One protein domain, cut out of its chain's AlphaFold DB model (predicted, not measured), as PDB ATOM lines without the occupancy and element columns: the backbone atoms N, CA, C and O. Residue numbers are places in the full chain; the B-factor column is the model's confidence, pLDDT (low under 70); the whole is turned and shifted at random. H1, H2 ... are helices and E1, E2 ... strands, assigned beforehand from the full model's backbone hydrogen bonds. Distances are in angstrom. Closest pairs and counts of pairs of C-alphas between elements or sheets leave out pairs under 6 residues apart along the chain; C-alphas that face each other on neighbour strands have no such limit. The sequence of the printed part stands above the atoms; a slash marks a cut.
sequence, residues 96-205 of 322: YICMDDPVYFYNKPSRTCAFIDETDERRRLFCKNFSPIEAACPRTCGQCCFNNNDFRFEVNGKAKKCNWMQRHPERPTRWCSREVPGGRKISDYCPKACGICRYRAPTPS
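AT A GLANCE: This is residues 96 to 205 of the 322 residues of the protein "Hypothetical protein" of Chaetoceros debilis (UniProt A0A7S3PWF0). Two small lobes with little regular structure hold H1 to H3 and E1, E2, H4 to H6; the long link H3 to E1 joins them. Of 110 printed residues, 37 are in six named helices and two antiparallel strands; the class is mostly helix. The whole is compact, radius of gyration of the C-alphas 14.6 A, spanning 42 by 32 by 23 A.

HOW THE PARTS SIT: Helices H1 to H6 are residues 113 to 117, 120 to 126, 132 to 136, 163 to 166, 170 to 175 and 186 to 189. Every O i to N i+4 pair is within hydrogen-bond range in H1, H2, H3 and H5. H1 and H2 touch only at the corner, closest C-alphas Ile 116 and Arg 122, 5.3 A. E1, residues 153 to 155, and E2, 158 to 160, form a hairpin, N 155 and O 158 within hydrogen-bond range, 2.9 A.

IN THESE COORDINATES: Find H1 beginning at C-alpha 113 (150.047, 117.061, 43.222) and H6 ending at C-alpha 189 (158.084, 114.306, 55.525).

THE WHOLE: The printed part has no cut; residues 201 to 205, among others, are under pLDDT 70.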
ATOM      1  N   TYR A  96     148.078 119.592  61.550       59.62
ATOM      2  CA  TYR A  96     148.460 120.343  60.339       59.62
ATOM      3  C   TYR A  96     149.825 119.871  59.800       59.62
ATOM      4  O   TYR A  96     150.877 120.485  60.000       59.62
ATOM      5  N   ILE A  97     149.817 118.716  59.135       66.62
ATOM      6  CA  ILE A  97     150.979 118.147  58.461       66.62
ATOM      7  C   ILE A  97     151.130 118.843  57.116       66.62
ATOM      8  O   ILE A  97     150.271 118.744  56.246       66.62
ATOM      9  N   CYS A  98     152.276 119.484  56.910       78.31
ATOM     10  CA  CYS A  98     152.625 120.025  55.609       78.31
ATOM     11  C   CYS A  98     153.065 118.915  54.641       78.31
ATOM     12  O   CYS A  98     154.263 118.677  54.460       78.31
ATOM     13  N   MET A  99     152.092 118.233  54.044       84.12
ATOM     14  CA  MET A  99     152.253 117.212  53.010       84.12
ATOM     15  C   MET A  99     151.117 117.338  51.997       84.12
ATOM     16  O   MET A  99     150.010 117.723  52.355       84.12
ATOM     17  N   ASP A 100     151.400 116.973  50.751       88.12
ATOM     18  CA  ASP A 100     150.368 116.804  49.733       88.12
ATOM     19  C   ASP A 100     149.567 115.508  49.981       88.12
ATOM     20  O   ASP A 100     150.082 114.522  50.537       88.12
ATOM     21  N   ASP A 101     148.302 115.510  49.565       86.31
ATOM     22  CA  ASP A 101     147.436 114.336  49.548       86.31
ATOM     23  C   ASP A 101     147.851 113.398  48.392       86.31
ATOM     24  O   ASP A 101     147.756 113.780  47.221       86.31
ATOM     25  N   PRO A 102     148.317 112.164  48.676       81.12
ATOM     26  CA  PRO A 102     148.798 111.238  47.654       81.12
ATOM     27  C   PRO A 102     147.681 110.636  46.792       81.12
ATOM     28  O   PRO A 102     147.997 110.046  45.761       81.12
ATOM     29  N   VAL A 103     146.405 110.742  47.196       82.56
ATOM     30  CA  VAL A 103     145.260 110.241  46.412       82.56
ATOM     31  C   VAL A 103     144.490 111.351  45.693       82.56
ATOM     32  O   VAL A 103     143.599 111.055  44.897       82.56
ATOM     33  N   TYR A 104     144.844 112.621  45.911       84.69
ATOM     34  CA  TYR A 104     144.209 113.741  45.225       84.69
ATOM     35  C   TYR A 104     144.617 113.835  43.752       84.69
ATOM     36  O   TYR A 104     145.799 113.773  43.395       84.69
ATOM     37  N   PHE A 105     143.630 114.085  42.889       86.50
ATOM     38  CA  PHE A 105     143.845 114.417  41.486       86.50
ATOM     39  C   PHE A 105     142.818 115.437  40.974       86.50
ATOM     40  O   PHE A 105     141.630 115.371  41.285       86.50
ATOM     41  N   TYR A 106     143.259 116.377  40.135       80.88
ATOM     42  CA  TYR A 106     142.395 117.418  39.577       80.88
ATOM     43  C   TYR A 106     141.775 117.002  38.232       80.88
ATOM     44  O   TYR A 106     142.438 117.006  37.192       80.88
ATOM     45  N   ASN A 107     140.478 116.677  38.232       81.31
ATOM     46  CA  ASN A 107     139.638 116.268  37.086       81.31
ATOM     47  C   ASN A 107     140.049 114.979  36.338       81.31
ATOM     48  O   ASN A 107     139.207 114.381  35.672       81.31
ATOM     49  N   LYS A 108     141.317 114.551  36.386       82.62
ATOM     50  CA  LYS A 108     141.827 113.322  35.749       82.62
ATOM     51  C   LYS A 108     142.871 112.651  36.651       82.62
ATOM     52  O   LYS A 108     143.701 113.387  37.176       82.62
ATOM     53  N   PRO A 109     142.923 111.307  36.755       80.62
ATOM     54  CA  PRO A 109     143.858 110.600  37.643       80.62
ATOM     55  C   PRO A 109     145.341 110.951  37.460       80.62
ATOM     56  O   PRO A 109     146.104 110.903  38.415       80.62
ATOM     57  N   SER A 110     145.760 111.354  36.257       84.19
ATOM     58  CA  SER A 110     147.140 111.778  35.983       84.19
ATOM     59  C   SER A 110     147.500 113.177  36.498       84.19
ATOM     60  O   SER A 110     148.663 113.559  36.429       84.19
ATOM     61  N   ARG A 111     146.539 113.962  37.006       87.88
ATOM     62  CA  ARG A 111     146.747 115.334  37.501       87.88
ATOM     63  C   ARG A 111     146.864 115.379  39.025       87.88
ATOM     64  O   ARG A 111     146.098 116.075  39.688       87.88
ATOM     65  N   THR A 112     147.798 114.604  39.564       91.81
ATOM     66  CA  THR A 112     148.137 114.576  40.996       91.81
ATOM     67  C   THR A 112     148.920 115.824  41.424       91.81
ATOM     68  O   THR A 112     149.372 116.602  40.580       91.81
ATOM     69  N   CYS A 113     149.157 116.001  42.728       90.88
ATOM     70  CA  CYS A 113     150.047 117.061  43.222       90.88
ATOM     71  C   CYS A 113     151.463 116.971  42.611       90.88
ATOM     72  O   CYS A 113     152.032 117.990  42.231       90.88
ATOM     73  N   ALA A 114     151.984 115.758  42.376       90.38
ATOM     74  CA  ALA A 114     153.266 115.558  41.691       90.38
ATOM     75  C   ALA A 114     153.251 116.060  40.232       90.38
ATOM     76  O   ALA A 114     154.192 116.728  39.810       90.38
ATOM     77  N   PHE A 115     152.164 115.822  39.485       92.31
ATOM     78  CA  PHE A 115     151.983 116.391  38.140       92.31
ATOM     79  C   PHE A 115     151.960 117.926  38.161       92.31
ATOM     80  O   PHE A 115     152.386 118.566  37.198       92.31
ATOM     81  N   ILE A 116     151.450 118.536  39.232       90.56
ATOM     82  CA  ILE A 116     151.432 119.995  39.382       90.56
ATOM     83  C   ILE A 116     152.835 120.521  39.729       90.56
ATOM     84  O   ILE A 116     153.210 121.569  39.211       90.56
ATOM     85  N   ASP A 117     153.625 119.798  40.532       90.38
ATOM     86  CA  ASP A 117     154.987 120.203  40.926       90.38
ATOM     87  C   ASP A 117     156.044 120.067  39.811       90.38
ATOM     88  O   ASP A 117     157.099 120.700  39.893       90.38
ATOM     89  N   GLU A 118     155.769 119.296  38.750       89.06
ATOM     90  CA  GLU A 118     156.696 119.082  37.622       89.06
ATOM     91  C   GLU A 118     157.257 120.384  37.018       89.06
ATOM     92  O   GLU A 118     158.425 120.409  36.632       89.06
ATOM     93  N   THR A 119     156.462 121.460  36.915       87.88
ATOM     94  CA  THR A 119     156.937 122.757  36.390       87.88
ATOM     95  C   THR A 119     156.287 123.941  37.106       87.88
ATOM     96  O   THR A 119     155.121 123.884  37.504       87.88
ATOM     97  N   ASP A 120     157.008 125.060  37.231       85.94
ATOM     98  CA  ASP A 120     156.468 126.268  37.868       85.94
ATOM     99  C   ASP A 120     155.298 126.885  37.078       85.94
ATOM    100  O   ASP A 120     154.445 127.550  37.658       85.94
ATOM    101  N   GLU A 121     155.185 126.635  35.774       87.62
ATOM    102  CA  GLU A 121     154.043 127.036  34.938       87.62
ATOM    103  C   GLU A 121     152.783 126.282  35.361       87.62
ATOM    104  O   GLU A 121     151.723 126.894  35.503       87.62
ATOM    105  N   ARG A 122     152.894 124.974  35.631       89.00
ATOM    106  CA  ARG A 122     151.783 124.181  36.173       89.00
ATOM    107  C   ARG A 122     151.427 124.648  37.578       89.00
ATOM    108  O   ARG A 122     150.248 124.876  37.844       89.00
ATOM    109  N   ARG A 123     152.419 124.882  38.441       90.25
ATOM    110  CA  ARG A 123     152.189 125.450  39.778       90.25
ATOM    111  C   ARG A 123     151.433 126.781  39.691       90.25
ATOM    112  O   ARG A 123     150.380 126.898  40.304       90.25
ATOM    113  N   ARG A 124     151.867 127.738  38.860       85.88
ATOM    114  CA  ARG A 124     151.156 129.018  38.627       85.88
ATOM    115  C   ARG A 124     149.740 128.834  38.051       85.88
ATOM    116  O   ARG A 124     148.851 129.622  38.363       85.88
ATOM    117  N   LEU A 125     149.519 127.824  37.208       85.31
ATOM    118  CA  LEU A 125     148.220 127.558  36.580       85.31
ATOM    119  C   LEU A 125     147.200 126.932  37.547       85.31
ATOM    120  O   LEU A 125     146.020 127.281  37.485       85.31
ATOM    121  N   PHE A 126     147.639 126.005  38.401       85.81
ATOM    122  CA  PHE A 126     146.765 125.202  39.264       85.81
ATOM    123  C   PHE A 126     146.693 125.707  40.711       85.81
ATOM    124  O   PHE A 126     145.609 125.710  41.289       85.81
ATOM    125  N   CYS A 127     147.799 126.183  41.286       87.88
ATOM    126  CA  CYS A 127     147.854 126.723  42.647       87.88
ATOM    127  C   CYS A 127     147.373 128.176  42.687       87.88
ATOM    128  O   CYS A 127     148.145 129.108  42.913       87.88
ATOM    129  N   LYS A 128     146.080 128.359  42.417       82.75
ATOM    130  CA  LYS A 128     145.377 129.631  42.592       82.75
ATOM    131  C   LYS A 128     144.773 129.696  43.992       82.75
ATOM    132  O   LYS A 128     144.283 128.672  44.475       82.75
ATOM    133  N   ASN A 129     144.760 130.899  44.573       67.00
ATOM    134  CA  ASN A 129     144.144 131.173  45.872       67.00
ATOM    135  C   ASN A 129     142.738 130.560  45.964       67.00
ATOM    136  O   ASN A 129     141.944 130.700  45.031       67.00
ATOM    137  N   PHE A 130     142.449 129.900  47.087       63.66
ATOM    138  CA  PHE A 130     141.150 129.295  47.415       63.66
ATOM    139  C   PHE A 130     140.713 128.150  46.483       63.66
ATOM    140  O   PHE A 130     139.548 127.748  46.467       63.66
ATOM    141  N   SER A 131     141.637 127.575  45.709       79.31
ATOM    142  CA  SER A 131     141.353 126.358  44.945       79.31
ATOM    143  C   SER A 131     141.362 125.110  45.849       79.31
ATOM    144  O   SER A 131     142.171 125.025  46.775       79.31
ATOM    145  N   PRO A 132     140.557 124.068  45.550       77.12
ATOM    146  CA  PRO A 132     140.656 122.778  46.247       77.12
ATOM    147  C   PRO A 132     142.036 122.115  46.064       77.12
ATOM    148  O   PRO A 132     142.414 121.240  46.837       77.12
ATOM    149  N   ILE A 133     142.795 122.563  45.060       84.12
ATOM    150  CA  ILE A 133     144.173 122.157  44.796       84.12
ATOM    151  C   ILE A 133     145.125 122.713  45.866       84.12
ATOM    152  O   ILE A 133     146.022 121.997  46.282       84.12
ATOM    153  N   GLU A 134     144.941 123.942  46.363       83.44
ATOM    154  CA  GLU A 134     145.774 124.466  47.460       83.44
ATOM    155  C   GLU A 134     145.550 123.714  48.778       83.44
ATOM    156  O   GLU A 134     146.502 123.518  49.533       83.44
ATOM    157  N   ALA A 135     144.312 123.283  49.042       82.38
ATOM    158  CA  ALA A 135     143.961 122.513  50.233       82.38
ATOM    159  C   ALA A 135     144.517 121.079  50.189       82.38
ATOM    160  O   ALA A 135     145.004 120.582  51.201       82.38
ATOM    161  N   ALA A 136     144.470 120.427  49.021       87.75
ATOM    162  CA  ALA A 136     144.971 119.064  48.842       87.75
ATOM    163  C   ALA A 136     146.480 118.991  48.544       87.75
ATOM    164  O   ALA A 136     147.129 118.004  48.884       87.75
ATOM    165  N   CYS A 137     147.052 120.035  47.938       90.50
ATOM    166  CA  CYS A 137     148.465 120.126  47.580       90.50
ATOM    167  C   CYS A 137     149.185 121.317  48.272       90.50
ATOM    168  O   CYS A 137     149.816 122.140  47.588       90.50
ATOM    169  N   PRO A 138     149.122 121.469  49.614       87.94
ATOM    170  CA  PRO A 138     149.692 122.623  50.320       87.94
ATOM    171  C   PRO A 138     151.222 122.706  50.193       87.94
ATOM    172  O   PRO A 138     151.805 123.784  50.348       87.94
ATOM    173  N   ARG A 139     151.885 121.588  49.877       89.69
ATOM    174  CA  ARG A 139     153.325 121.502  49.635       89.69
ATOM    175  C   ARG A 139     153.680 122.028  48.259       89.69
ATOM    176  O   ARG A 139     154.456 122.976  48.151       89.69
ATOM    177  N   THR A 140     153.077 121.438  47.231       91.12
ATOM    178  CA  THR A 140     153.281 121.825  45.831       91.12
ATOM    179  C   THR A 140     152.933 123.303  45.626       91.12
ATOM    180  O   THR A 140     153.696 124.066  45.025       91.12
ATOM    181  N   CYS A 141     151.825 123.763  46.210       89.94
ATOM    182  CA  CYS A 141     151.394 125.156  46.127       89.94
ATOM    183  C   CYS A 141     152.185 126.122  47.023       89.94
ATOM    184  O   CYS A 141     152.022 127.336  46.914       89.94
ATOM    185  N   GLY A 142     153.107 125.616  47.849       88.75
ATOM    186  CA  GLY A 142     154.006 126.439  48.656       88.75
ATOM    187  C   GLY A 142     153.322 127.168  49.812       88.75
ATOM    188  O   GLY A 142     153.829 128.200  50.249       88.75
ATOM    189  N   GLN A 143     152.203 126.635  50.320       86.81
ATOM    190  CA  GLN A 143     151.553 127.126  51.542       86.81
ATOM    191  C   GLN A 143     152.439 126.909  52.773       86.81
ATOM    192  O   GLN A 143     152.347 127.651  53.748       86.81
ATOM    193  N   CYS A 144     153.302 125.887  52.749       86.69
ATOM    194  CA  CYS A 144     154.086 125.505  53.915       86.69
ATOM    195  C   CYS A 144     155.472 124.902  53.577       86.69
ATOM    196  O   CYS A 144     155.652 124.048  52.705       86.69
ATOM    197  N   CYS A 145     156.500 125.303  54.337       88.62
ATOM    198  CA  CYS A 145     157.886 124.812  54.223       88.62
ATOM    199  C   CYS A 145     158.483 124.469  55.604       88.62
ATOM    200  O   CYS A 145     159.324 125.183  56.154       88.62
ATOM    201  N   PHE A 146     158.060 123.344  56.183       87.88
ATOM    202  CA  PHE A 146     158.659 122.778  57.393       87.88
ATOM    203  C   PHE A 146     158.752 121.251  57.330       87.88
ATOM    204  O   PHE A 146     157.987 120.610  56.610       87.88
ATOM    205  N   ASN A 147     159.712 120.696  58.077       88.81
ATOM    206  CA  ASN A 147     159.871 119.258  58.295       88.81
ATOM    207  C   ASN A 147     158.817 118.752  59.291       88.81
ATOM    208  O   ASN A 147     158.497 119.452  60.250       88.81
ATOM    209  N   ASN A 148     158.354 117.515  59.126       87.19
ATOM    210  CA  ASN A 148     157.626 116.809  60.172       87.19
ATOM    211  C   ASN A 148     158.615 116.441  61.299       87.19
ATOM    212  O   ASN A 148     159.605 115.741  61.074       87.19
ATOM    213  N   ASN A 149     158.374 116.949  62.511       86.62
ATOM    214  CA  ASN A 149     159.269 116.771  63.659       86.62
ATOM    215  C   ASN A 149     159.138 115.397  64.332       86.62
ATOM    216  O   ASN A 149     160.054 114.986  65.054       86.62
ATOM    217  N   ASP A 150     158.038 114.687  64.096       88.50
ATOM    218  CA  ASP A 150     157.748 113.375  64.680       88.50
ATOM    219  C   ASP A 150     158.165 112.227  63.774       88.50
ATOM    220  O   ASP A 150     158.524 111.155  64.275       88.50
ATOM    221  N   PHE A 151     158.213 112.486  62.464       90.19
ATOM    222  CA  PHE A 151     158.696 111.555  61.460       90.19
ATOM    223  C   PHE A 151     160.118 111.067  61.758       90.19
ATOM    224  O   PHE A 151     161.049 111.831  62.048       90.19
ATOM    225  N   ARG A 152     160.271 109.745  61.657       92.44
ATOM    226  CA  ARG A 152     161.505 109.005  61.901       92.44
ATOM    227  C   ARG A 152     161.678 107.980  60.792       92.44
ATOM    228  O   ARG A 152     160.725 107.296  60.439       92.44
ATOM    229  N   PHE A 153     162.899 107.843  60.297       92.69
ATOM    230  CA  PHE A 153     163.279 106.816  59.329       92.69
ATOM    231  C   PHE A 153     164.527 106.080  59.809       92.69
ATOM    232  O   PHE A 153     165.312 106.621  60.594       92.69
ATOM    233  N   GLU A 154     164.709 104.836  59.379       91.81
ATOM    234  CA  GLU A 154     165.837 104.025  59.824       91.81
ATOM    235  C   GLU A 154     167.096 104.281  58.984       91.81
ATOM    236  O   GLU A 154     167.058 104.316  57.755       91.81
ATOM    237  N   VAL A 155     168.233 104.427  59.666       91.62
ATOM    238  CA  VAL A 155     169.567 104.405  59.061       91.62
ATOM    239  C   VAL A 155     170.437 103.452  59.872       91.62
ATOM    240  O   VAL A 155     170.794 103.766  61.011       91.62
ATOM    241  N   ASN A 156     170.789 102.307  59.282       89.88
ATOM    242  CA  ASN A 156     171.622 101.258  59.881       89.88
ATOM    243  C   ASN A 156     171.120 100.830  61.281       89.88
ATOM    244  O   ASN A 156     171.844 100.981  62.269       89.88
ATOM    245  N   GLY A 157     169.861 100.385  61.396       89.75
ATOM    246  CA  GLY A 157     169.264  99.960  62.669       89.75
ATOM    247  C   GLY A 157     168.953 101.092  63.656       89.75
ATOM    248  O   GLY A 157     168.632 100.827  64.813       89.75
ATOM    249  N   LYS A 158     169.091 102.370  63.263       93.06
ATOM    250  CA  LYS A 158     168.896 103.523  64.161       93.06
ATOM    251  C   LYS A 158     167.943 104.550  63.559       93.06
ATOM    252  O   LYS A 158     168.243 105.141  62.523       93.06
ATOM    253  N   ALA A 159     166.853 104.843  64.266       93.38
ATOM    254  CA  ALA A 159     165.904 105.893  63.897       93.38
ATOM    255  C   ALA A 159     166.564 107.289  63.839       93.38
ATOM    256  O   ALA A 159     167.310 107.680  64.744       93.38
ATOM    257  N   LYS A 160     166.269 108.055  62.781       93.62
ATOM    258  CA  LYS A 160     166.740 109.427  62.521       93.62
ATOM    259  C   LYS A 160     165.565 110.358  62.219       93.62
ATOM    260  O   LYS A 160     164.611 109.952  61.570       93.62
ATOM    261  N   LYS A 161     165.665 111.615  62.665       94.38
ATOM    262  CA  LYS A 161     164.751 112.722  62.310       94.38
ATOM    263  C   LYS A 161     165.299 113.523  61.122       94.38
ATOM    264  O   LYS A 161     166.504 113.491  60.878       94.38
ATOM    265  N   CYS A 162     164.467 114.334  60.467       91.94
ATOM    266  CA  CYS A 162     164.860 115.169  59.320       91.94
ATOM    267  C   CYS A 162     166.133 116.014  59.547       91.94
ATOM    268  O   CYS A 162     167.003 116.071  58.677       91.94
ATOM    269  N   ASN A 163     166.313 116.595  60.741       90.75
ATOM    270  CA  ASN A 163     167.488 117.420  61.069       90.75
ATOM    271  C   ASN A 163     168.817 116.635  61.062       90.75
ATOM    272  O   ASN A 163     169.884 117.240  61.026       90.75
ATOM    273  N   TRP A 164     168.799 115.295  61.077       92.12
ATOM    274  CA  TRP A 164     170.010 114.487  60.883       92.12
ATOM    275  C   TRP A 164     170.543 114.572  59.444       92.12
ATOM    276  O   TRP A 164     171.759 114.484  59.253       92.12
ATOM    277  N   MET A 165     169.672 114.781  58.448       85.25
ATOM    278  CA  MET A 165     170.091 114.960  57.052       85.25
ATOM    279  C   MET A 165     170.755 116.321  56.837       85.25
ATOM    280  O   MET A 165     171.803 116.383  56.215       85.25
ATOM    281  N   GLN A 166     170.227 117.388  57.444       79.56
ATOM    282  CA  GLN A 166     170.769 118.752  57.309       79.56
ATOM    283  C   GLN A 166     172.201 118.926  57.836       79.56
ATOM    284  O   GLN A 166     172.866 119.889  57.476       79.56
ATOM    285  N   ARG A 167     172.695 118.011  58.682       82.75
ATOM    286  CA  ARG A 167     174.059 118.093  59.232       82.75
ATOM    287  C   ARG A 167     175.158 117.834  58.198       82.75
ATOM    288  O   ARG A 167     176.307 118.116  58.503       82.75
ATOM    289  N   HIS A 168     174.838 117.230  57.053       84.69
ATOM    290  CA  HIS A 168     175.824 116.809  56.058       84.69
ATOM    291  C   HIS A 168     175.222 116.826  54.636       84.69
ATOM    292  O   HIS A 168     174.178 116.199  54.425       84.69
ATOM    293  N   PRO A 169     175.859 117.493  53.657       82.94
ATOM    294  CA  PRO A 169     175.266 117.760  52.343       82.94
ATOM    295  C   PRO A 169     175.050 116.510  51.476       82.94
ATOM    296  O   PRO A 169     174.197 116.529  50.594       82.94
ATOM    297  N   GLU A 170     175.750 115.401  51.730       88.25
ATOM    298  CA  GLU A 170     175.559 114.146  50.989       88.25
ATOM    299  C   GLU A 170     174.307 113.356  51.417       88.25
ATOM    300  O   GLU A 170     173.868 112.438  50.718       88.25
ATOM    301  N   ARG A 171     173.712 113.683  52.575       91.69
ATOM    302  CA  ARG A 171     172.564 112.934  53.112       91.69
ATOM    303  C   ARG A 171     171.263 113.203  52.353       91.69
ATOM    304  O   ARG A 171     170.615 112.211  52.021       91.69
ATOM    305  N   PRO A 172     170.872 114.452  52.032       91.00
ATOM    306  CA  PRO A 172     169.684 114.710  51.223       91.00
ATOM    307  C   PRO A 172     169.659 113.888  49.927       91.00
ATOM    308  O   PRO A 172     168.733 113.106  49.714       91.00
ATOM    309  N   THR A 173     170.732 113.939  49.134       88.75
ATOM    310  CA  THR A 173     170.861 113.207  47.860       88.75
ATOM    311  C   THR A 173     170.704 111.691  48.015       88.75
ATOM    312  O   THR A 173     170.129 111.035  47.151       88.75
ATOM    313  N   ARG A 174     171.186 111.115  49.125       91.38
ATOM    314  CA  ARG A 174     171.140 109.665  49.379       91.38
ATOM    315  C   ARG A 174     169.814 109.167  49.971       91.38
ATOM    316  O   ARG A 174     169.501 107.983  49.826       91.38
ATOM    317  N   TRP A 175     169.073 110.024  50.675       93.38
ATOM    318  CA  TRP A 175     167.932 109.599  51.498       93.38
ATOM    319  C   TRP A 175     166.588 110.182  51.065       93.38
ATOM    320  O   TRP A 175     165.589 109.493  51.213       93.38
ATOM    321  N   CYS A 176     166.520 111.382  50.488       92.69
ATOM    322  CA  CYS A 176     165.236 112.042  50.215       92.69
ATOM    323  C   CYS A 176     164.332 111.272  49.243       92.69
ATOM    324  O   CYS A 176     163.125 111.210  49.462       92.69
ATOM    325  N   SER A 177     164.914 110.620  48.235       92.75
ATOM    326  CA  SER A 177     164.181 109.789  47.268       92.75
ATOM    327  C   SER A 177     163.887 108.365  47.756       92.75
ATOM    328  O   SER A 177     163.309 107.588  47.001       92.75
ATOM    329  N   ARG A 178     164.297 107.981  48.977       93.81
ATOM    330  CA  ARG A 178     163.946 106.674  49.555       93.81
ATOM    331  C   ARG A 178     162.471 106.656  49.928       93.81
ATOM    332  O   ARG A 178     161.983 107.581  50.577       93.81
ATOM    333  N   GLU A 179     161.803 105.566  49.585       92.31
ATOM    334  CA  GLU A 179     160.454 105.276  50.053       92.31
ATOM    335  C   GLU A 179     160.481 104.709  51.478       92.31
ATOM    336  O   GLU A 179     161.421 104.015  51.879       92.31
ATOM    337  N   VAL A 180     159.447 105.033  52.249       88.31
ATOM    338  CA  VAL A 180     159.149 104.454  53.563       88.31
ATOM    339  C   VAL A 180     157.926 103.532  53.464       88.31
ATOM    340  O   VAL A 180     157.189 103.606  52.475       88.31
ATOM    341  N   PRO A 181     157.668 102.660  54.460       82.69
ATOM    342  CA  PRO A 181     156.446 101.860  54.495       82.69
ATOM    343  C   PRO A 181     155.198 102.725  54.267       82.69
ATOM    344  O   PRO A 181     155.032 103.765  54.904       82.69
ATOM    345  N   GLY A 182     154.346 102.310  53.324       76.62
ATOM    346  CA  GLY A 182     153.223 103.115  52.825       76.62
ATOM    347  C   GLY A 182     153.498 103.892  51.526       76.62
ATOM    348  O   GLY A 182     152.645 104.670  51.113       76.62
ATOM    349  N   GLY A 183     154.655 103.705  50.877       81.19
ATOM    350  CA  GLY A 183     154.925 104.180  49.507       81.19
ATOM    351  C   GLY A 183     155.184 105.684  49.358       81.19
ATOM    352  O   GLY A 183     155.393 106.169  48.249       81.19
ATOM    353  N   ARG A 184     155.191 106.439  50.463       85.69
ATOM    354  CA  ARG A 184     155.624 107.845  50.483       85.69
ATOM    355  C   ARG A 184     157.146 107.944  50.550       85.69
ATOM    356  O   ARG A 184     157.812 107.018  51.015       85.69
ATOM    357  N   LYS A 185     157.708 109.076  50.137       91.75
ATOM    358  CA  LYS A 185     159.155 109.331  50.170       91.75
ATOM    359  C   LYS A 185     159.566 110.073  51.437       91.75
ATOM    360  O   LYS A 185     158.794 110.838  52.013       91.75
ATOM    361  N   ILE A 186     160.824 109.911  51.848       92.62
ATOM    362  CA  ILE A 186     161.420 110.706  52.937       92.62
ATOM    363  C   ILE A 186     161.306 112.213  52.642       92.62
ATOM    364  O   ILE A 186     161.101 112.994  53.571       92.62
ATOM    365  N   SER A 187     161.384 112.625  51.371       91.19
ATOM    366  CA  SER A 187     161.165 114.007  50.922       91.19
ATOM    367  C   SER A 187     159.854 114.618  51.402       91.19
ATOM    368  O   SER A 187     159.830 115.795  51.758       91.19
ATOM    369  N   ASP A 188     158.788 113.824  51.462       88.25
ATOM    370  CA  ASP A 188     157.436 114.308  51.729       88.25
ATOM    371  C   ASP A 188     157.324 114.751  53.198       88.25
ATOM    372  O   ASP A 188     156.732 115.783  53.513       88.25
ATOM    373  N   TYR A 189     157.990 114.013  54.093       90.81
ATOM    374  CA  TYR A 189     158.084 114.306  55.525       90.81
ATOM    375  C   TYR A 189     159.247 115.240  55.892       90.81
ATOM    376  O   TYR A 189     159.158 115.969  56.884       90.81
ATOM    377  N   CYS A 190     160.342 115.234  55.123       92.44
ATOM    378  CA  CYS A 190     161.571 116.002  55.373       92.44
ATOM    379  C   CYS A 190     161.929 117.045  54.277       92.44
ATOM    380  O   CYS A 190     163.102 117.223  53.944       92.44
ATOM    381  N   PRO A 191     160.958 117.809  53.761       90.56
ATOM    382  CA  PRO A 191     161.048 118.734  52.619       90.56
ATOM    383  C   PRO A 191     162.169 119.775  52.718       90.56
ATOM    384  O   PRO A 191     162.927 119.986  51.774       90.56
ATOM    385  N   LYS A 192     162.300 120.418  53.887       90.69
ATOM    386  CA  LYS A 192     163.253 121.495  54.167       90.69
ATOM    387  C   LYS A 192     164.644 120.928  54.432       90.69
ATOM    388  O   LYS A 192     165.641 121.604  54.214       90.69
ATOM    389  N   ALA A 193     164.730 119.685  54.902       92.12
ATOM    390  CA  ALA A 193     165.988 118.948  54.949       92.12
ATOM    391  C   ALA A 193     166.417 118.427  53.569       92.12
ATOM    392  O   ALA A 193     167.609 118.273  53.334       92.12
ATOM    393  N   CYS A 194     165.461 118.205  52.668       92.12
ATOM    394  CA  CYS A 194     165.683 117.742  51.303       92.12
ATOM    395  C   CYS A 194     165.902 118.858  50.275       92.12
ATOM    396  O   CYS A 194     166.205 118.559  49.127       92.12
ATOM    397  N   GLY A 195     165.739 120.130  50.655       89.19
ATOM    398  CA  GLY A 195     165.870 121.266  49.737       89.19
ATOM    399  C   GLY A 195     164.745 121.384  48.699       89.19
ATOM    400  O   GLY A 195     164.815 122.254  47.843       89.19
ATOM    401  N   ILE A 196     163.692 120.562  48.791       88.00
ATOM    402  CA  ILE A 196     162.571 120.534  47.832       88.00
ATOM    403  C   ILE A 196     161.432 121.497  48.198       88.00
ATOM    404  O   ILE A 196     160.321 121.382  47.683       88.00
ATOM    405  N   CYS A 197     161.653 122.418  49.141       87.38
ATOM    406  CA  CYS A 197     160.628 123.393  49.483       87.38
ATOM    407  C   CYS A 197     160.325 124.287  48.286       87.38
ATOM    408  O   CYS A 197     161.158 125.087  47.863       87.38
ATOM    409  N   ARG A 198     159.079 124.228  47.825       85.88
ATOM    410  CA  ARG A 198     158.503 125.295  47.030       85.88
ATOM    411  C   ARG A 198     158.002 126.395  47.956       85.88
ATOM    412  O   ARG A 198     157.345 126.124  48.959       85.88
ATOM    413  N   TYR A 199     158.266 127.636  47.582       81.06
ATOM    414  CA  TYR A 199     157.510 128.782  48.076       81.06
ATOM    415  C   TYR A 199     156.330 129.015  47.128       81.06
ATOM    416  O   TYR A 199     156.340 128.500  45.998       81.06
ATOM    417  N   ARG A 200     155.304 129.765  47.560       74.19
ATOM    418  CA  ARG A 200     154.296 130.298  46.628       74.19
ATOM    419  C   ARG A 200     155.053 130.887  45.441       74.19
ATOM    420  O   ARG A 200     155.972 131.683  45.645       74.19
ATOM    421  N   ALA A 201     154.747 130.415  44.229       60.81
ATOM    422  CA  ALA A 201     155.371 130.978  43.039       60.81
ATOM    423  C   ALA A 201     155.131 132.489  43.111       60.81
ATOM    424  O   ALA A 201     153.984 132.865  43.373       60.81
ATOM    425  N   PRO A 202     156.160 133.345  42.960       49.12
ATOM    426  CA  PRO A 202     155.905 134.768  42.927       49.12
ATOM    427  C   PRO A 202     154.873 134.982  41.826       49.12
ATOM    428  O   PRO A 202     155.123 134.638  40.664       49.12
ATOM    429  N   THR A 203     153.703 135.507  42.207       46.66
ATOM    430  CA  THR A 203     152.828 136.202  41.268       46.66
ATOM    431  C   THR A 203     153.768 137.070  40.450       46.66
ATOM    432  O   THR A 203     154.578 137.753  41.090       46.66
ATOM    433  N   PRO A 204     153.775 136.992  39.104       43.56
ATOM    434  CA  PRO A 204     154.677 137.816  38.315       43.56
ATOM    435  C   PRO A 204     154.510 139.239  38.827       43.56
ATOM    436  O   PRO A 204     153.405 139.782  38.748       43.56
ATOM    437  N   SER A 205     155.565 139.764  39.471       38.47
ATOM    438  CA  SER A 205     155.543 141.106  40.054       38.47
ATOM    439  C   SER A 205     155.049 141.997  38.934       38.47
ATOM    440  O   SER A 205     155.595 141.840  37.833       38.47
TER     441      SER A 205